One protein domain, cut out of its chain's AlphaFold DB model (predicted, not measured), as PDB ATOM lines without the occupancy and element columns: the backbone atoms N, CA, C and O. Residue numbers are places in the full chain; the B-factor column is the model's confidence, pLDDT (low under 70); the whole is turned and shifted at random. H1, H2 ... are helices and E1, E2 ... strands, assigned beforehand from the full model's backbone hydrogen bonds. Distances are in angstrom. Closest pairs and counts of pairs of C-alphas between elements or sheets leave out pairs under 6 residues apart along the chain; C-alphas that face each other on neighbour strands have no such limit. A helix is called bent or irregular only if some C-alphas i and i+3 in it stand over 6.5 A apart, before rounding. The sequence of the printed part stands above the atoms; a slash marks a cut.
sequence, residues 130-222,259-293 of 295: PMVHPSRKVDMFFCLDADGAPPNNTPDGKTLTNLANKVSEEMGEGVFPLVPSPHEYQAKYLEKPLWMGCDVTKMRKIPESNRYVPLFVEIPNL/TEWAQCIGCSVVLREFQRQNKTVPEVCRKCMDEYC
ATOM      1  N   PRO A 130      42.209 -28.603 242.124       92.25
ATOM      2  CA  PRO A 130      41.083 -29.173 241.388       92.25
ATOM      3  C   PRO A 130      40.964 -28.636 239.952       92.25
ATOM      4  O   PRO A 130      40.666 -29.382 239.018       92.25
ATOM      5  N   MET A 131      41.257 -27.358 239.724       93.25
ATOM      6  CA  MET A 131      41.040 -26.721 238.423       93.25
ATOM      7  C   MET A 131      42.026 -27.178 237.341       93.25
ATOM      8  O   MET A 131      41.736 -27.007 236.156       93.25
ATOM      9  N   VAL A 132      43.156 -27.804 237.703       94.19
ATOM     10  CA  VAL A 132      44.145 -28.282 236.720       94.19
ATOM     11  C   VAL A 132      43.801 -29.631 236.099       94.19
ATOM     12  O   VAL A 132      44.384 -29.995 235.076       94.19
ATOM     13  N   HIS A 133      42.855 -30.383 236.673       93.00
ATOM     14  CA  HIS A 133      42.572 -31.731 236.190       93.00
ATOM     15  C   HIS A 133      41.973 -31.726 234.775       93.00
ATOM     16  O   HIS A 133      40.964 -31.060 234.512       93.00
ATOM     17  N   PRO A 134      42.534 -32.528 233.846       93.38
ATOM     18  CA  PRO A 134      42.137 -32.494 232.441       93.38
ATOM     19  C   PRO A 134      40.701 -32.989 232.212       93.38
ATOM     20  O   PRO A 134      40.069 -32.586 231.231       93.38
ATOM     21  N   SER A 135      40.163 -33.813 233.118       92.31
ATOM     22  CA  SER A 135      38.782 -34.317 233.087       92.31
ATOM     23  C   SER A 135      37.739 -33.198 233.170       92.31
ATOM     24  O   SER A 135      36.696 -33.299 232.521       92.31
ATOM     25  N   ARG A 136      38.043 -32.100 233.879       93.12
ATOM     26  CA  ARG A 136      37.149 -30.938 234.021       93.12
ATOM     27  C   ARG A 136      37.060 -30.078 232.767       93.12
ATOM     28  O   ARG A 136      36.153 -29.264 232.647       93.12
ATOM     29  N   LYS A 137      37.994 -30.247 231.824       94.88
ATOM     30  CA  LYS A 137      38.036 -29.517 230.545       94.88
ATOM     31  C   LYS A 137      37.973 -27.987 230.701       94.88
ATOM     32  O   LYS A 137      37.463 -27.302 229.819       94.88
ATOM     33  N   VAL A 138      38.535 -27.459 231.788       95.56
ATOM     34  CA  VAL A 138      38.634 -26.014 232.037       95.56
ATOM     35  C   VAL A 138      39.651 -25.405 231.068       95.56
ATOM     36  O   VAL A 138      40.736 -25.959 230.874       95.56
ATOM     37  N   ASP A 139      39.288 -24.295 230.422       95.88
ATOM     38  CA  ASP A 139      40.167 -23.547 229.506       95.88
ATOM     39  C   ASP A 139      40.774 -22.303 230.174       95.88
ATOM     40  O   ASP A 139      41.941 -21.983 229.927       95.88
ATOM     41  N   MET A 140      40.010 -21.654 231.057       96.00
ATOM     42  CA  MET A 140      40.447 -20.565 231.929       96.00
ATOM     43  C   MET A 140      39.649 -20.553 233.234       96.00
ATOM     44  O   MET A 140      38.529 -21.065 233.269       96.00
ATOM     45  N   PHE A 141      40.189 -19.924 234.271       97.00
ATOM     46  CA  PHE A 141      39.434 -19.584 235.473       97.00
ATOM     47  C   PHE A 141      40.054 -18.393 236.208       97.00
ATOM     48  O   PHE A 141      41.206 -18.026 235.968       97.00
ATOM     49  N   PHE A 142      39.262 -17.787 237.091       97.00
ATOM     50  CA  PHE A 142      39.688 -16.688 237.948       97.00
ATOM     51  C   PHE A 142      40.193 -17.221 239.289       97.00
ATOM     52  O   PHE A 142      39.490 -17.998 239.939       97.00
ATOM     53  N   CYS A 143      41.375 -16.781 239.710       96.19
ATOM     54  CA  CYS A 143      41.892 -16.986 241.060       96.19
ATOM     55  C   CYS A 143      41.729 -15.675 241.822       96.19
ATOM     56  O   CYS A 143      42.447 -14.722 241.542       96.19
ATOM     57  N   LEU A 144      40.785 -15.617 242.756       95.94
ATOM     58  CA  LEU A 144      40.636 -14.464 243.641       95.94
ATOM     59  C   LEU A 144      41.491 -14.718 244.882       95.94
ATOM     60  O   LEU A 144      41.150 -15.588 245.685       95.94
ATOM     61  N   ASP A 145      42.616 -14.019 244.997       95.94
ATOM     62  CA  ASP A 145      43.593 -14.268 246.051       95.94
ATOM     63  C   ASP A 145      43.370 -13.331 247.241       95.94
ATOM     64  O   ASP A 145      43.706 -12.152 247.201       95.94
ATOM     65  N   ALA A 146      42.789 -13.860 248.317       94.50
ATOM     66  CA  ALA A 146      42.655 -13.166 249.596       94.50
ATOM     67  C   ALA A 146      43.550 -13.778 250.693       94.50
ATOM     68  O   ALA A 146      43.313 -13.538 251.880       94.50
ATOM     69  N   ASP A 147      44.553 -14.577 250.314       93.00
ATOM     70  CA  ASP A 147      45.481 -15.239 251.234       93.00
ATOM     71  C   ASP A 147      46.513 -14.232 251.766       93.00
ATOM     72  O   ASP A 147      47.575 -13.995 251.191       93.00
ATOM     73  N   GLY A 148      46.154 -13.552 252.856       92.12
ATOM     74  CA  GLY A 148      46.944 -12.460 253.419       92.12
ATOM     75  C   GLY A 148      48.216 -12.925 254.135       92.12
ATOM     76  O   GLY A 148      48.163 -13.661 255.121       92.12
ATOM     77  N   ALA A 149      49.363 -12.384 253.723       90.81
ATOM     78  CA  ALA A 149      50.659 -12.613 254.352       90.81
ATOM     79  C   ALA A 149      51.184 -11.369 255.108       90.81
ATOM     80  O   ALA A 149      50.901 -10.224 254.733       90.81
ATOM     81  N   PRO A 150      51.981 -11.538 256.183       87.12
ATOM     82  CA  PRO A 150      52.658 -10.424 256.843       87.12
ATOM     83  C   PRO A 150      53.608  -9.655 255.900       87.12
ATOM     84  O   PRO A 150      54.178 -10.251 254.988       87.12
ATOM     85  N   PRO A 151      53.876  -8.361 256.164       88.25
ATOM     86  CA  PRO A 151      53.358  -7.567 257.283       88.25
ATOM     87  C   PRO A 151      51.984  -6.928 257.024       88.25
ATOM     88  O   PRO A 151      51.313  -6.555 257.985       88.25
ATOM     89  N   ASN A 152      51.561  -6.825 255.762       89.25
ATOM     90  CA  ASN A 152      50.431  -5.980 255.357       89.25
ATOM     91  C   ASN A 152      49.134  -6.751 255.085       89.25
ATOM     92  O   ASN A 152      48.135  -6.137 254.731       89.25
ATOM     93  N   ASN A 153      49.134  -8.075 255.272       94.19
ATOM     94  CA  ASN A 153      47.986  -8.944 255.015       94.19
ATOM     95  C   ASN A 153      47.520  -8.889 253.545       94.19
ATOM     96  O   ASN A 153      46.332  -8.999 253.253       94.19
ATOM     97  N   THR A 154      48.476  -8.713 252.634       94.81
ATOM     98  CA  THR A 154      48.299  -8.803 251.180       94.81
ATOM     99  C   THR A 154      48.707 -10.191 250.692       94.81
ATOM    100  O   THR A 154      49.550 -10.816 251.345       94.81
ATOM    101  N   PRO A 155      48.206 -10.639 249.532       96.38
ATOM    102  CA  PRO A 155      48.731 -11.820 248.855       96.38
ATOM    103  C   PRO A 155      50.257 -11.789 248.674       96.38
ATOM    104  O   PRO A 155      50.866 -10.724 248.524       96.38
ATOM    105  N   ASP A 156      50.898 -12.958 248.712       94.69
ATOM    106  CA  ASP A 156      52.349 -13.103 248.518       94.69
ATOM    107  C   ASP A 156      52.741 -14.037 247.364       94.69
ATOM    108  O   ASP A 156      53.928 -14.206 247.095       94.69
ATOM    109  N   GLY A 157      51.774 -14.652 246.678       94.31
ATOM    110  CA  GLY A 157      52.015 -15.568 245.561       94.31
ATOM    111  C   GLY A 157      52.629 -16.922 245.948       94.31
ATOM    112  O   GLY A 157      52.905 -17.748 245.071       94.31
ATOM    113  N   LYS A 158      52.831 -17.219 247.240       94.88
ATOM    114  CA  LYS A 158      53.424 -18.490 247.695       94.88
ATOM    115  C   LYS A 158      52.585 -19.697 247.283       94.88
ATOM    116  O   LYS A 158      53.140 -20.708 246.845       94.88
ATOM    117  N   THR A 159      51.260 -19.580 247.357       95.12
ATOM    118  CA  THR A 159      50.331 -20.627 246.913       95.12
ATOM    119  C   THR A 159      50.523 -20.972 245.427       95.12
ATOM    120  O   THR A 159      50.457 -22.145 245.058       95.12
ATOM    121  N   LEU A 160      50.860 -19.995 244.574       95.94
ATOM    122  CA  LEU A 160      51.139 -20.229 243.149       95.94
ATOM    123  C   LEU A 160      52.413 -21.060 242.948       95.94
ATOM    124  O   LEU A 160      52.430 -21.994 242.146       95.94
ATOM    125  N   THR A 161      53.463 -20.765 243.724       95.31
ATOM    126  CA  THR A 161      54.711 -21.552 243.728       95.31
ATOM    127  C   THR A 161      54.459 -22.986 244.203       95.31
ATOM    128  O   THR A 161      54.929 -23.942 243.585       95.31
ATOM    129  N   ASN A 162      53.670 -23.159 245.266       95.62
ATOM    130  CA  ASN A 162      53.342 -24.482 245.798       95.62
ATOM    131  C   ASN A 162      52.513 -25.315 244.817       95.62
ATOM    132  O   ASN A 162      52.776 -26.509 244.664       95.62
ATOM    133  N   LEU A 163      51.567 -24.688 244.113       95.62
ATOM    134  CA  LEU A 163      50.801 -25.333 243.054       95.62
ATOM    135  C   LEU A 163      51.699 -25.777 241.893       95.62
ATOM    136  O   LEU A 163      51.549 -26.900 241.417       95.62
ATOM    137  N   ALA A 164      52.644 -24.937 241.457       95.75
ATOM    138  CA  ALA A 164      53.585 -25.290 240.393       95.75
ATOM    139  C   ALA A 164      54.442 -26.515 240.762       95.75
ATOM    140  O   ALA A 164      54.620 -27.421 239.939       95.75
ATOM    141  N   ASN A 165      54.914 -26.579 242.012       95.19
ATOM    142  CA  ASN A 165      55.639 -27.736 242.541       95.19
ATOM    143  C   ASN A 165      54.751 -28.986 242.554       95.19
ATOM    144  O   ASN A 165      55.133 -30.011 241.997       95.19
ATOM    145  N   LYS A 166      53.530 -28.873 243.090       95.25
ATOM    146  CA  LYS A 166      52.577 -29.987 243.152       95.25
ATOM    147  C   LYS A 166      52.237 -30.534 241.767       95.25
ATOM    148  O   LYS A 166      52.270 -31.738 241.549       95.25
ATOM    149  N   VAL A 167      51.960 -29.660 240.798       96.00
ATOM    150  CA  VAL A 167      51.702 -30.073 239.410       96.00
ATOM    151  C   VAL A 167      52.939 -30.731 238.800       96.00
ATOM    152  O   VAL A 167      52.797 -31.684 238.042       96.00
ATOM    153  N   SER A 168      54.147 -30.283 239.136       95.81
ATOM    154  CA  SER A 168      55.373 -30.925 238.651       95.81
ATOM    155  C   SER A 168      55.559 -32.333 239.229       95.81
ATOM    156  O   SER A 168      55.943 -33.241 238.496       95.81
ATOM    157  N   GLU A 169      55.221 -32.552 240.501       94.88
ATOM    158  CA  GLU A 169      55.258 -33.868 241.161       94.88
ATOM    159  C   GLU A 169      54.167 -34.820 240.620       94.88
ATOM    160  O   GLU A 169      54.414 -35.983 240.276       94.88
ATOM    161  N   GLU A 170      52.944 -34.314 240.472       95.38
ATOM    162  CA  GLU A 170      51.774 -35.101 240.077       95.38
ATOM    163  C   GLU A 170      51.664 -35.292 238.555       95.38
ATOM    164  O   GLU A 170      51.281 -36.357 238.078       95.38
ATOM    165  N   MET A 171      52.050 -34.305 237.752       95.81
ATOM    166  CA  MET A 171      51.859 -34.308 236.293       95.81
ATOM    167  C   MET A 171      53.168 -34.187 235.499       95.81
ATOM    168  O   MET A 171      53.171 -34.410 234.290       95.81
ATOM    169  N   GLY A 172      54.294 -33.905 236.153       96.00
ATOM    170  CA  GLY A 172      55.610 -33.803 235.524       96.00
ATOM    171  C   GLY A 172      56.049 -32.367 235.228       96.00
ATOM    172  O   GLY A 172      55.243 -31.460 235.008       96.00
ATOM    173  N   GLU A 173      57.368 -32.173 235.187       96.88
ATOM    174  CA  GLU A 173      57.987 -30.869 234.940       96.88
ATOM    175  C   GLU A 173      57.549 -30.244 233.608       96.88
ATOM    176  O   GLU A 173      57.460 -30.911 232.567       96.88
ATOM    177  N   GLY A 174      57.320 -28.929 233.645       95.75
ATOM    178  CA  GLY A 174      56.931 -28.119 232.493       95.75
ATOM    179  C   GLY A 174      55.452 -28.212 232.115       95.75
ATOM    180  O   GLY A 174      55.057 -27.582 231.138       95.75
ATOM    181  N   VAL A 175      54.624 -28.980 232.836       97.06
ATOM    182  CA  VAL A 175      53.163 -29.001 232.622       97.06
ATOM    183  C   VAL A 175      52.506 -27.713 233.119       97.06
ATOM    184  O   VAL A 175      51.611 -27.183 232.461       97.06
ATOM    185  N   PHE A 176      52.956 -27.204 234.267       96.62
ATOM    186  CA  PHE A 176      52.502 -25.927 234.808       96.62
ATOM    187  C   PHE A 176      53.263 -24.755 234.166       96.62
ATOM    188  O   PHE A 176      54.447 -24.920 233.851       96.62
ATOM    189  N   PRO A 177      52.639 -23.577 233.965       95.38
ATOM    190  CA  PRO A 177      53.358 -22.390 233.524       95.38
ATOM    191  C   PRO A 177      54.397 -21.947 234.552       95.38
ATOM    192  O   PRO A 177      54.335 -22.296 235.731       95.38
ATOM    193  N   LEU A 178      55.325 -21.102 234.103       94.88
ATOM    194  CA  LEU A 178      56.156 -20.341 235.025       94.88
ATOM    195  C   LEU A 178      55.265 -19.470 235.920       94.88
ATOM    196  O   LEU A 178      54.216 -18.985 235.489       94.88
ATOM    197  N   VAL A 179      55.717 -19.261 237.151       95.62
ATOM    198  CA  VAL A 179      55.067 -18.402 238.144       95.62
ATOM    199  C   VAL A 179      56.092 -17.416 238.712       95.62
ATOM    200  O   VAL A 179      57.285 -17.751 238.752       95.62
ATOM    201  N   PRO A 180      55.685 -16.202 239.121       96.06
ATOM    202  CA  PRO A 180      56.578 -15.289 239.820       96.06
ATOM    203  C   PRO A 180      57.029 -15.891 241.143       96.06
ATOM    204  O   PRO A 180      56.277 -16.586 241.826       96.06
ATOM    205  N   SER A 181      58.268 -15.586 241.531       95.50
ATOM    206  CA  SER A 181      58.683 -15.814 242.917       95.50
ATOM    207  C   SER A 181      57.828 -14.955 243.858       95.50
ATOM    208  O   SER A 181      57.417 -13.871 243.444       95.50
ATOM    209  N   PRO A 182      57.626 -15.341 245.128       94.62
ATOM    210  CA  PRO A 182      56.883 -14.510 246.078       94.62
ATOM    211  C   PRO A 182      57.405 -13.068 246.183       94.62
ATOM    212  O   PRO A 182      56.639 -12.112 246.264       94.62
ATOM    213  N   HIS A 183      58.726 -12.895 246.089       94.06
ATOM    214  CA  HIS A 183      59.349 -11.575 246.081       94.06
ATOM    215  C   HIS A 183      58.954 -10.745 244.851       94.06
ATOM    216  O   HIS A 183      58.635  -9.566 244.973       94.06
ATOM    217  N   GLU A 184      58.962 -11.357 243.665       95.25
ATOM    218  CA  GLU A 184      58.517 -10.690 242.442       95.25
ATOM    219  C   GLU A 184      57.008 -10.428 242.456       95.25
ATOM    220  O   GLU A 184      56.580  -9.353 242.035       95.25
ATOM    221  N   TYR A 185      56.224 -11.384 242.967       95.94
ATOM    222  CA  TYR A 185      54.780 -11.269 243.121       95.94
ATOM    223  C   TYR A 185      54.427  -9.995 243.898       95.94
ATOM    224  O   TYR A 185      53.776  -9.096 243.370       95.94
ATOM    225  N   GLN A 186      54.973  -9.858 245.109       93.12
ATOM    226  CA  GLN A 186      54.735  -8.697 245.967       93.12
ATOM    227  C   GLN A 186      55.248  -7.378 245.373       93.12
ATOM    228  O   GLN A 186      54.718  -6.317 245.693       93.12
ATOM    229  N   ALA A 187      56.277  -7.423 244.525       92.12
ATOM    230  CA  ALA A 187      56.866  -6.227 243.934       92.12
ATOM    231  C   ALA A 187      56.094  -5.681 242.720       92.12
ATOM    232  O   ALA A 187      56.245  -4.501 242.416       92.12
ATOM    233  N   LYS A 188      55.333  -6.518 241.999       91.69
ATOM    234  CA  LYS A 188      54.748  -6.150 240.691       91.69
ATOM    235  C   LYS A 188      53.264  -6.466 240.523       91.69
ATOM    236  O   LYS A 188      52.633  -5.928 239.621       91.69
ATOM    237  N   TYR A 189      52.722  -7.373 241.328       93.94
ATOM    238  CA  TYR A 189      51.388  -7.938 241.115       93.94
ATOM    239  C   TYR A 189      50.452  -7.665 242.295       93.94
ATOM    240  O   TYR A 189      49.414  -8.292 242.411       93.94
ATOM    241  N   LEU A 190      50.784  -6.680 243.139       93.94
ATOM    242  CA  LEU A 190      49.876  -6.084 244.132       93.94
ATOM    243  C   LEU A 190      49.260  -4.759 243.649       93.94
ATOM    244  O   LEU A 190      48.834  -3.924 244.441       93.94
ATOM    245  N   GLU A 191      49.239  -4.553 242.336       90.44
ATOM    246  CA  GLU A 191      48.667  -3.366 241.687       90.44
ATOM    247  C   GLU A 191      47.847  -3.709 240.434       90.44
ATOM    248  O   GLU A 191      47.097  -2.871 239.937       90.44
ATOM    249  N   LYS A 192      47.967  -4.944 239.929       90.06
ATOM    250  CA  LYS A 192      47.248  -5.429 238.753       90.06
ATOM    251  C   LYS A 192      47.080  -6.954 238.761       90.06
ATOM    252  O   LYS A 192      47.887  -7.635 239.391       90.06
ATOM    253  N   PRO A 193      46.090  -7.486 238.019       95.56
ATOM    254  CA  PRO A 193      45.949  -8.917 237.772       95.56
ATOM    255  C   PRO A 193      47.183  -9.553 237.120       95.56
ATOM    256  O   PRO A 193      47.908  -8.911 236.356       95.56
ATOM    257  N   LEU A 194      47.355 -10.851 237.351       97.31
ATOM    258  CA  LEU A 194      48.414 -11.679 236.788       97.31
ATOM    259  C   LEU A 194      47.822 -12.831 235.979       97.31
ATOM    260  O   LEU A 194      47.013 -13.613 236.474       97.31
ATOM    261  N   TRP A 195      48.245 -12.987 234.726       97.81
ATOM    262  CA  TRP A 195      47.838 -14.116 233.896       97.81
ATOM    263  C   TRP A 195      48.967 -15.134 233.752       97.81
ATOM    264  O   TRP A 195      50.063 -14.795 233.319       97.81
ATOM    265  N   MET A 196      48.706 -16.408 234.048       97.38
ATOM    266  CA  MET A 196      49.695 -17.486 233.890       97.38
ATOM    267  C   MET A 196      49.200 -18.549 232.912       97.38
ATOM    268  O   MET A 196      48.019 -18.897 232.878       97.38
ATOM    269  N   GLY A 197      50.116 -19.086 232.103       95.69
ATOM    270  CA  GLY A 197      49.780 -20.054 231.053       95.69
ATOM    271  C   GLY A 197      49.249 -19.412 229.774       95.69
ATOM    272  O   GLY A 197      48.540 -20.064 229.003       95.69
ATOM    273  N   CYS A 198      49.583 -18.144 229.535       96.50
ATOM    274  CA  CYS A 198      49.208 -17.431 228.322       96.50
ATOM    275  C   CYS A 198      49.783 -18.056 227.055       96.50
ATOM    276  O   CYS A 198      49.076 -18.110 226.060       96.50
ATOM    277  N   ASP A 199      51.022 -18.552 227.082       93.69
ATOM    278  CA  ASP A 199      51.686 -19.180 225.938       93.69
ATOM    279  C   ASP A 199      51.828 -20.695 226.147       93.69
ATOM    280  O   ASP A 199      52.642 -21.165 226.942       93.69
ATOM    281  N   VAL A 200      51.034 -21.475 225.408       94.19
ATOM    282  CA  VAL A 200      51.070 -22.947 225.470       94.19
ATOM    283  C   VAL A 200      52.357 -23.547 224.917       94.19
ATOM    284  O   VAL A 200      52.638 -24.707 225.200       94.19
ATOM    285  N   THR A 201      53.142 -22.800 224.136       92.69
ATOM    286  CA  THR A 201      54.409 -23.299 223.583       92.69
ATOM    287  C   THR A 201      55.504 -23.394 224.643       92.69
ATOM    288  O   THR A 201      56.413 -24.211 224.512       92.69
ATOM    289  N   LYS A 202      55.373 -22.626 225.733       93.88
ATOM    290  CA  LYS A 202      56.230 -22.693 226.924       93.88
ATOM    291  C   LYS A 202      55.790 -23.775 227.921       93.88
ATOM    292  O   LYS A 202      56.399 -23.909 228.976       93.88
ATOM    293  N   MET A 203      54.735 -24.532 227.609       95.38
ATOM    294  CA  MET A 203      54.179 -25.572 228.473       95.38
ATOM    295  C   MET A 203      54.155 -26.927 227.768       95.38
ATOM    296  O   MET A 203      54.056 -27.043 226.545       95.38
ATOM    297  N   ARG A 204      54.174 -27.987 228.563       96.56
ATOM    298  CA  ARG A 204      53.866 -29.344 228.128       96.56
ATOM    299  C   ARG A 204      52.385 -29.629 228.331       96.56
ATOM    300  O   ARG A 204      51.735 -29.084 229.219       96.56
ATOM    301  N   LYS A 205      51.848 -30.521 227.501       96.19
ATOM    302  CA  LYS A 205      50.506 -31.067 227.720       96.19
ATOM    303  C   LYS A 205      50.502 -31.929 228.981       96.19
ATOM    304  O   LYS A 205      51.482 -32.625 229.250       96.19
ATOM    305  N   ILE A 206      49.386 -31.904 229.699       96.12
ATOM    306  CA  ILE A 206      49.126 -32.782 230.839       96.12
ATOM    307  C   ILE A 206      49.194 -34.238 230.335       96.12
ATOM    308  O   ILE A 206      48.544 -34.529 229.319       96.12
ATOM    309  N   PRO A 207      49.954 -35.140 230.992       95.06
ATOM    310  CA  PRO A 207      50.070 -36.541 230.592       95.06
ATOM    311  C   PRO A 207      48.718 -37.221 230.404       95.06
ATOM    312  O   PRO A 207      47.728 -36.839 231.026       95.06
ATOM    313  N   GLU A 208      48.685 -38.213 229.512       92.38
ATOM    314  CA  GLU A 208      47.478 -39.003 229.210       92.38
ATOM    315  C   GLU A 208      46.283 -38.154 228.735       92.38
ATOM    316  O   GLU A 208      45.137 -38.599 228.689       92.38
ATOM    317  N   SER A 209      46.555 -36.919 228.313       93.19
ATOM    318  CA  SER A 209      45.565 -35.987 227.805       93.19
ATOM    319  C   SER A 209      46.107 -35.211 226.602       93.19
ATOM    320  O   SER A 209      47.308 -35.140 226.348       93.19
ATOM    321  N   ASN A 210      45.201 -34.560 225.873       91.50
ATOM    322  CA  ASN A 210      45.549 -33.612 224.813       91.50
ATOM    323  C   ASN A 210      45.406 -32.148 225.262       91.50
ATOM    324  O   ASN A 210      45.222 -31.266 224.422       91.50
ATOM    325  N   ARG A 211      45.451 -31.886 226.574       94.19
ATOM    326  CA  ARG A 211      45.164 -30.573 227.164       94.19
ATOM    327  C   ARG A 211      46.404 -29.957 227.805       94.19
ATOM    328  O   ARG A 211      47.287 -30.662 228.278       94.19
ATOM    329  N   TYR A 212      46.438 -28.633 227.823       95.38
ATOM    330  CA  TYR A 212      47.315 -27.856 228.696       95.38
ATOM    331  C   TYR A 212      46.554 -27.528 229.980       95.38
ATOM    332  O   TYR A 212      45.321 -27.622 229.999       95.38
ATOM    333  N   VAL A 213      47.269 -27.115 231.025       95.81
ATOM    334  CA  VAL A 213      46.612 -26.500 232.181       95.81
ATOM    335  C   VAL A 213      45.842 -25.236 231.748       95.81
ATOM    336  O   VAL A 213      46.174 -24.636 230.714       95.81
ATOM    337  N   PRO A 214      44.783 -24.839 232.477       96.56
ATOM    338  CA  PRO A 214      43.982 -23.672 232.115       96.56
ATOM    339  C   PRO A 214      44.790 -22.371 232.118       96.56
ATOM    340  O   PRO A 214      45.896 -22.302 232.641       96.56
ATOM    341  N   LEU A 215      44.229 -21.314 231.529       97.62
ATOM    342  CA  LEU A 215      44.705 -19.952 231.773       97.62
ATOM    343  C   LEU A 215      44.282 -19.539 233.188       97.62
ATOM    344  O   LEU A 215      43.094 -19.585 233.510       97.62
ATOM    345  N   PHE A 216      45.244 -19.128 234.002       97.62
ATOM    346  CA  PHE A 216      44.998 -18.614 235.343       97.62
ATOM    347  C   PHE A 216      44.880 -17.105 235.236       97.62
ATOM    348  O   PHE A 216      45.842 -16.472 234.812       97.62
ATOM    349  N   VAL A 217      43.729 -16.545 235.593       97.75
ATOM    350  CA  VAL A 217      43.562 -15.099 235.764       97.75
ATOM    351  C   VAL A 217      43.561 -14.827 237.258       97.75
ATOM    352  O   VAL A 217      42.524 -14.926 237.910       97.75
ATOM    353  N   GLU A 218      44.742 -14.582 237.805       97.44
ATOM    354  CA  GLU A 218      44.931 -14.273 239.214       97.44
ATOM    355  C   GLU A 218      44.660 -12.790 239.467       97.44
ATOM    356  O   GLU A 218      45.045 -11.921 238.683       97.44
ATOM    357  N   ILE A 219      43.881 -12.533 240.512       97.25
ATOM    358  CA  ILE A 219      43.421 -11.214 240.907       97.25
ATOM    359  C   ILE A 219      43.679 -11.088 242.414       97.25
ATOM    360  O   ILE A 219      42.966 -11.733 243.196       97.25
ATOM    361  N   PRO A 220      44.650 -10.259 242.826       96.69
ATOM    362  CA  PRO A 220      44.961 -10.058 244.233       96.69
ATOM    363  C   PRO A 220      43.842  -9.284 244.934       96.69
ATOM    364  O   PRO A 220      43.264  -8.344 244.383       96.69
ATOM    365  N   ASN A 221      43.576  -9.618 246.192       96.44
ATOM    366  CA  ASN A 221      42.815  -8.762 247.089       96.44
ATOM    367  C   ASN A 221      43.662  -7.537 247.455       96.44
ATOM    368  O   ASN A 221      44.797  -7.676 247.918       96.44
ATOM    369  N   LEU A 222      43.099  -6.345 247.268       94.25
ATOM    370  CA  LEU A 222      43.773  -5.058 247.436       94.25
ATOM    371  C   LEU A 222      42.881  -4.072 248.193       94.25
ATOM    372  O   LEU A 222      41.659  -4.146 248.141       94.25
ATOM    373  N   THR A 259      36.792  -0.390 230.924       97.31
ATOM    374  CA  THR A 259      36.401  -0.972 229.630       97.31
ATOM    375  C   THR A 259      37.518  -1.796 229.000       97.31
ATOM    376  O   THR A 259      37.252  -2.818 228.365       97.31
ATOM    377  N   GLU A 260      38.767  -1.382 229.199       97.00
ATOM    378  CA  GLU A 260      39.963  -2.071 228.720       97.00
ATOM    379  C   GLU A 260      40.100  -3.423 229.421       97.00
ATOM    380  O   GLU A 260      40.297  -4.444 228.763       97.00
ATOM    381  N   TRP A 261      39.908  -3.459 230.744       97.44
ATOM    382  CA  TRP A 261      39.909  -4.706 231.503       97.44
ATOM    383  C   TRP A 261      38.794  -5.650 231.054       97.44
ATOM    384  O   TRP A 261      39.059  -6.820 230.777       97.44
ATOM    385  N   ALA A 262      37.566  -5.148 230.885       97.81
ATOM    386  CA  ALA A 262      36.454  -5.953 230.379       97.81
ATOM    387  C   ALA A 262      36.760  -6.560 228.994       97.81
ATOM    388  O   ALA A 262      36.451  -7.726 228.733       97.81
ATOM    389  N   GLN A 263      37.421  -5.802 228.116       98.00
ATOM    390  CA  GLN A 263      37.893  -6.306 226.829       98.00
ATOM    391  C   GLN A 263      38.972  -7.386 226.988       98.00
ATOM    392  O   GLN A 263      38.920  -8.406 226.297       98.00
ATOM    393  N   CYS A 264      39.911  -7.205 227.917       98.38
ATOM    394  CA  CYS A 264      40.933  -8.200 228.217       98.38
ATOM    395  C   CYS A 264      40.346  -9.492 228.787       98.38
ATOM    396  O   CYS A 264      40.747 -10.572 228.356       98.38
ATOM    397  N   ILE A 265      39.319  -9.419 229.634       98.00
ATOM    398  CA  ILE A 265      38.555 -10.605 230.039       98.00
ATOM    399  C   ILE A 265      37.905 -11.294 228.835       98.00
ATOM    400  O   ILE A 265      37.996 -12.511 228.693       98.00
ATOM    401  N   GLY A 266      37.315 -10.537 227.907       97.62
ATOM    402  CA  GLY A 266      36.812 -11.106 226.654       97.62
ATOM    403  C   GLY A 266      37.896 -11.862 225.875       97.62
ATOM    404  O   GLY A 266      37.651 -12.953 225.362       97.62
ATOM    405  N   CYS A 267      39.113 -11.316 225.832       97.94
ATOM    406  CA  CYS A 267      40.268 -11.939 225.195       97.94
ATOM    407  C   CYS A 267      40.766 -13.201 225.913       97.94
ATOM    408  O   CYS A 267      41.112 -14.172 225.237       97.94
ATOM    409  N   SER A 268      40.781 -13.221 227.249       97.25
ATOM    410  CA  SER A 268      41.225 -14.382 228.030       97.25
ATOM    411  C   SER A 268      40.307 -15.594 227.820       97.25
ATOM    412  O   SER A 268      40.800 -16.708 227.628       97.25
ATOM    413  N   VAL A 269      38.990 -15.366 227.714       97.19
ATOM    414  CA  VAL A 269      37.971 -16.405 227.455       97.19
ATOM    415  C   VAL A 269      38.206 -17.137 226.134       97.19
ATOM    416  O   VAL A 269      38.044 -18.355 226.056       97.19
ATOM    417  N   VAL A 270      38.604 -16.420 225.082       96.50
ATOM    418  CA  VAL A 270      38.789 -16.996 223.737       96.50
ATOM    419  C   VAL A 270      40.233 -17.402 223.433       96.50
ATOM    420  O   VAL A 270      40.482 -18.064 222.423       96.50
ATOM    421  N   LEU A 271      41.193 -17.043 224.294       96.81
ATOM    422  CA  LEU A 271      42.624 -17.259 224.061       96.81
ATOM    423  C   LEU A 271      42.946 -18.727 223.765       96.81
ATOM    424  O   LEU A 271      43.641 -19.039 222.793       96.81
ATOM    425  N   ARG A 272      42.406 -19.642 224.575       95.38
ATOM    426  CA  ARG A 272      42.713 -21.070 224.447       95.38
ATOM    427  C   ARG A 272      42.174 -21.668 223.149       95.38
ATOM    428  O   ARG A 272      42.801 -22.564 222.584       95.38
ATOM    429  N   GLU A 273      41.062 -21.141 222.639       94.88
ATOM    430  CA  GLU A 273      40.492 -21.567 221.361       94.88
ATOM    431  C   GLU A 273      41.340 -21.098 220.174       94.88
ATOM    432  O   GLU A 273      41.613 -21.890 219.270       94.88
ATOM    433  N   PHE A 274      41.842 -19.856 220.203       96.00
ATOM    434  CA  PHE A 274      42.792 -19.383 219.190       96.00
ATOM    435  C   PHE A 274      44.023 -20.290 219.117       96.00
ATOM    436  O   PHE A 274      44.415 -20.716 218.030       96.00
ATOM    437  N   GLN A 275      44.586 -20.657 220.268       94.38
ATOM    438  CA  GLN A 275      45.765 -21.521 220.340       94.38
ATOM    439  C   GLN A 275      45.483 -22.946 219.865       94.38
ATOM    440  O   GLN A 275      46.271 -23.513 219.112       94.38
ATOM    441  N   ARG A 276      44.337 -23.522 220.247       91.94
ATOM    442  CA  ARG A 276      43.922 -24.869 219.829       91.94
ATOM    443  C   ARG A 276      43.740 -24.976 218.317       91.94
ATOM    444  O   ARG A 276      44.110 -25.989 217.731       91.94
ATOM    445  N   GLN A 277      43.188 -23.935 217.695       94.69
ATOM    446  CA  GLN A 277      42.983 -23.873 216.247       94.69
ATOM    447  C   GLN A 277      44.197 -23.339 215.474       94.69
ATOM    448  O   GLN A 277      44.106 -23.179 214.257       94.69
ATOM    449  N   ASN A 278      45.314 -23.043 216.151       93.25
ATOM    450  CA  ASN A 278      46.492 -22.409 215.557       93.25
ATOM    451  C   ASN A 278      46.149 -21.123 214.772       93.25
ATOM    452  O   ASN A 278      46.651 -20.876 213.674       93.25
ATOM    453  N   LYS A 279      45.228 -20.323 215.320       95.88
ATOM    454  CA  LYS A 279      44.783 -19.043 214.760       95.88
ATOM    455  C   LYS A 279      45.552 -17.888 215.394       95.88
ATOM    456  O   LYS A 279      45.873 -17.909 216.580       95.88
ATOM    457  N   THR A 280      45.790 -16.844 214.608       95.50
ATOM    458  CA  THR A 280      46.430 -15.616 215.091       95.50
ATOM    459  C   THR A 280      45.553 -14.922 216.131       95.50
ATOM    460  O   THR A 280      44.387 -14.626 215.868       95.50
ATOM    461  N   VAL A 281      46.133 -14.621 217.295       96.06
ATOM    462  CA  VAL A 281      45.478 -13.823 218.337       96.06
ATOM    463  C   VAL A 281      45.353 -12.366 217.851       96.06
ATOM    464  O   VAL A 281      46.361 -11.780 217.432       96.06
ATOM    465  N   PRO A 282      44.145 -11.762 217.881       96.88
ATOM    466  CA  PRO A 282      43.940 -10.374 217.467       96.88
ATOM    467  C   PRO A 282      44.846  -9.394 218.219       96.88
ATOM    468  O   PRO A 282      45.130  -9.590 219.398       96.88
ATOM    469  N   GLU A 283      45.247  -8.302 217.559       97.25
ATOM    470  CA  GLU A 283      46.107  -7.252 218.142       97.25
ATOM    471  C   GLU A 283      45.593  -6.759 219.498       97.25
ATOM    472  O   GLU A 283      46.363  -6.612 220.439       97.25
ATOM    473  N   VAL A 284      44.279  -6.569 219.623       96.56
ATOM    474  CA  VAL A 284      43.674  -6.107 220.874       96.56
ATOM    475  C   VAL A 284      43.870  -7.086 222.032       96.56
ATOM    476  O   VAL A 284      44.138  -6.667 223.150       96.56
ATOM    477  N   CYS A 285      43.828  -8.391 221.755       97.69
ATOM    478  CA  CYS A 285      44.081  -9.417 222.759       97.69
ATOM    479  C   CYS A 285      45.571  -9.584 223.048       97.69
ATOM    480  O   CYS A 285      45.926  -9.861 224.188       97.69
ATOM    481  N   ARG A 286      46.443  -9.361 222.057       96.69
ATOM    482  CA  ARG A 286      47.894  -9.338 222.288       96.69
ATOM    483  C   ARG A 286      48.296  -8.221 223.247       96.69
ATOM    484  O   ARG A 286      49.035  -8.506 224.170       96.69
ATOM    485  N   LYS A 287      47.708  -7.026 223.139       97.38
ATOM    486  CA  LYS A 287      47.936  -5.943 224.117       97.38
ATOM    487  C   LYS A 287      47.564  -6.341 225.547       97.38
ATOM    488  O   LYS A 287      48.295  -6.036 226.477       97.38
ATOM    489  N   CYS A 288      46.447  -7.048 225.721       97.81
ATOM    490  CA  CYS A 288      46.065  -7.588 227.025       97.81
ATOM    491  C   CYS A 288      47.062  -8.632 227.532       97.81
ATOM    492  O   CYS A 288      47.367  -8.670 228.719       97.81
ATOM    493  N   MET A 289      47.574  -9.479 226.637       96.81
ATOM    494  CA  MET A 289      48.608 -10.443 226.996       96.81
ATOM    495  C   MET A 289      49.910  -9.744 227.395       96.81
ATOM    496  O   MET A 289      50.481 -10.103 228.413       96.81
ATOM    497  N   ASP A 290      50.342  -8.725 226.653       96.31
ATOM    498  CA  ASP A 290      51.544  -7.946 226.973       96.31
ATOM    499  C   ASP A 290      51.427  -7.252 228.343       96.31
ATOM    500  O   ASP A 290      52.417  -7.116 229.058       96.31
ATOM    501  N   GLU A 291      50.214  -6.837 228.723       96.00
ATOM    502  CA  GLU A 291      49.956  -6.181 230.007       96.00
ATOM    503  C   GLU A 291      49.913  -7.163 231.190       96.00
ATOM    504  O   GLU A 291      50.501  -6.889 232.241       96.00
ATOM    505  N   TYR A 292      49.213  -8.294 231.046       97.12
ATOM    506  CA  TYR A 292      48.870  -9.158 232.183       97.12
ATOM    507  C   TYR A 292      49.625 -10.487 232.229       97.12
ATOM    508  O   TYR A 292      49.707 -11.096 233.294       97.12
ATOM    509  N   CYS A 293      50.162 -10.982 231.114       96.94
ATOM    510  CA  CYS A 293      50.795 -12.297 231.094       96.94
ATOM    511  C   CYS A 293      52.151 -12.309 231.788       96.94
ATOM    512  O   CYS A 293      53.047 -11.519 231.496       96.94
TER     513      CYS A 293
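What this domain is: This is residues 130 to 222 and 259 to 293 of the 295 residues of the protein "Lysophospholipase" of Yarrowia lipolytica (UniProt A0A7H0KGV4). A small three-stranded sheet, E1, E3 and E2, lies in the middle, with H3 and H4 crossing each other over one face. H1 lies away from the sheet, on the opposite side from H3 and H4, and short H2 is near the first residue of H1. The printed 128 residues hold four named helices and three named strands, in the order E1 H1 H2 E2 E3 H3 H4; the class is mixed, and so is the sheet. The whole is compact, with a radius of gyration of the C-alphas of 14.7 A, and only just flat, spanning 45 by 39 by 22 A.

Where its parts are: E1, residues 140 to 145, begins at C-alpha 140 (40.447, -20.565, 231.929) and is 15.8 A long. E3, residues 215 to 220, measures 15.9 A, and E2, residues 194 to 196, 6.6 A. H3, residues 259 to 276, measures 26.9 A; H4, residues 283 to 292, measures 14.4 A and ends at C-alpha 292 (48.870, -9.158, 232.183). H1, residues 158 to 171, measures 19.6 A, and H2, residues 182 to 188, 10.2 A.

How they stand to each other: Inner strand E3 is parallel to E1, with N 143 and O 217 2.8 A apart. E2 and E3 form an antiparallel hairpin, with N 218 and O 194 2.8 A apart. H3 and H4 are on one face of this sheet, an arrangement of two layers, one of helices and one of strands. H3 is irregular, C-alphas 269 and 272 being 7.3 A apart, with a kink of 38 degrees near residue 270. With residues 264 to 268 alone it touches H4, about perpendicular at 77 degrees; the closest C-alphas, of Cys 267 and Cys 285, are 5.2 A apart. H1 and H2 are close but not clearly touching, their closest C-alphas, of Lys 158 and Pro 182, 5.5 A apart. Every O i to N i+4 pair is within hydrogen-bond range in H1, H2 and H4, and 11 of 14 in H3.

The domain as a whole: The farthest C-alphas, of Pro 151 and Gln 277, are 45.4 A apart. Residues 223 to 258 are not printed; C-alphas 222 and 259 are 19.7 A apart across the cut. The links E1 to H1 and E2 to E3 are long. No printed residue is under 70 in pLDDT.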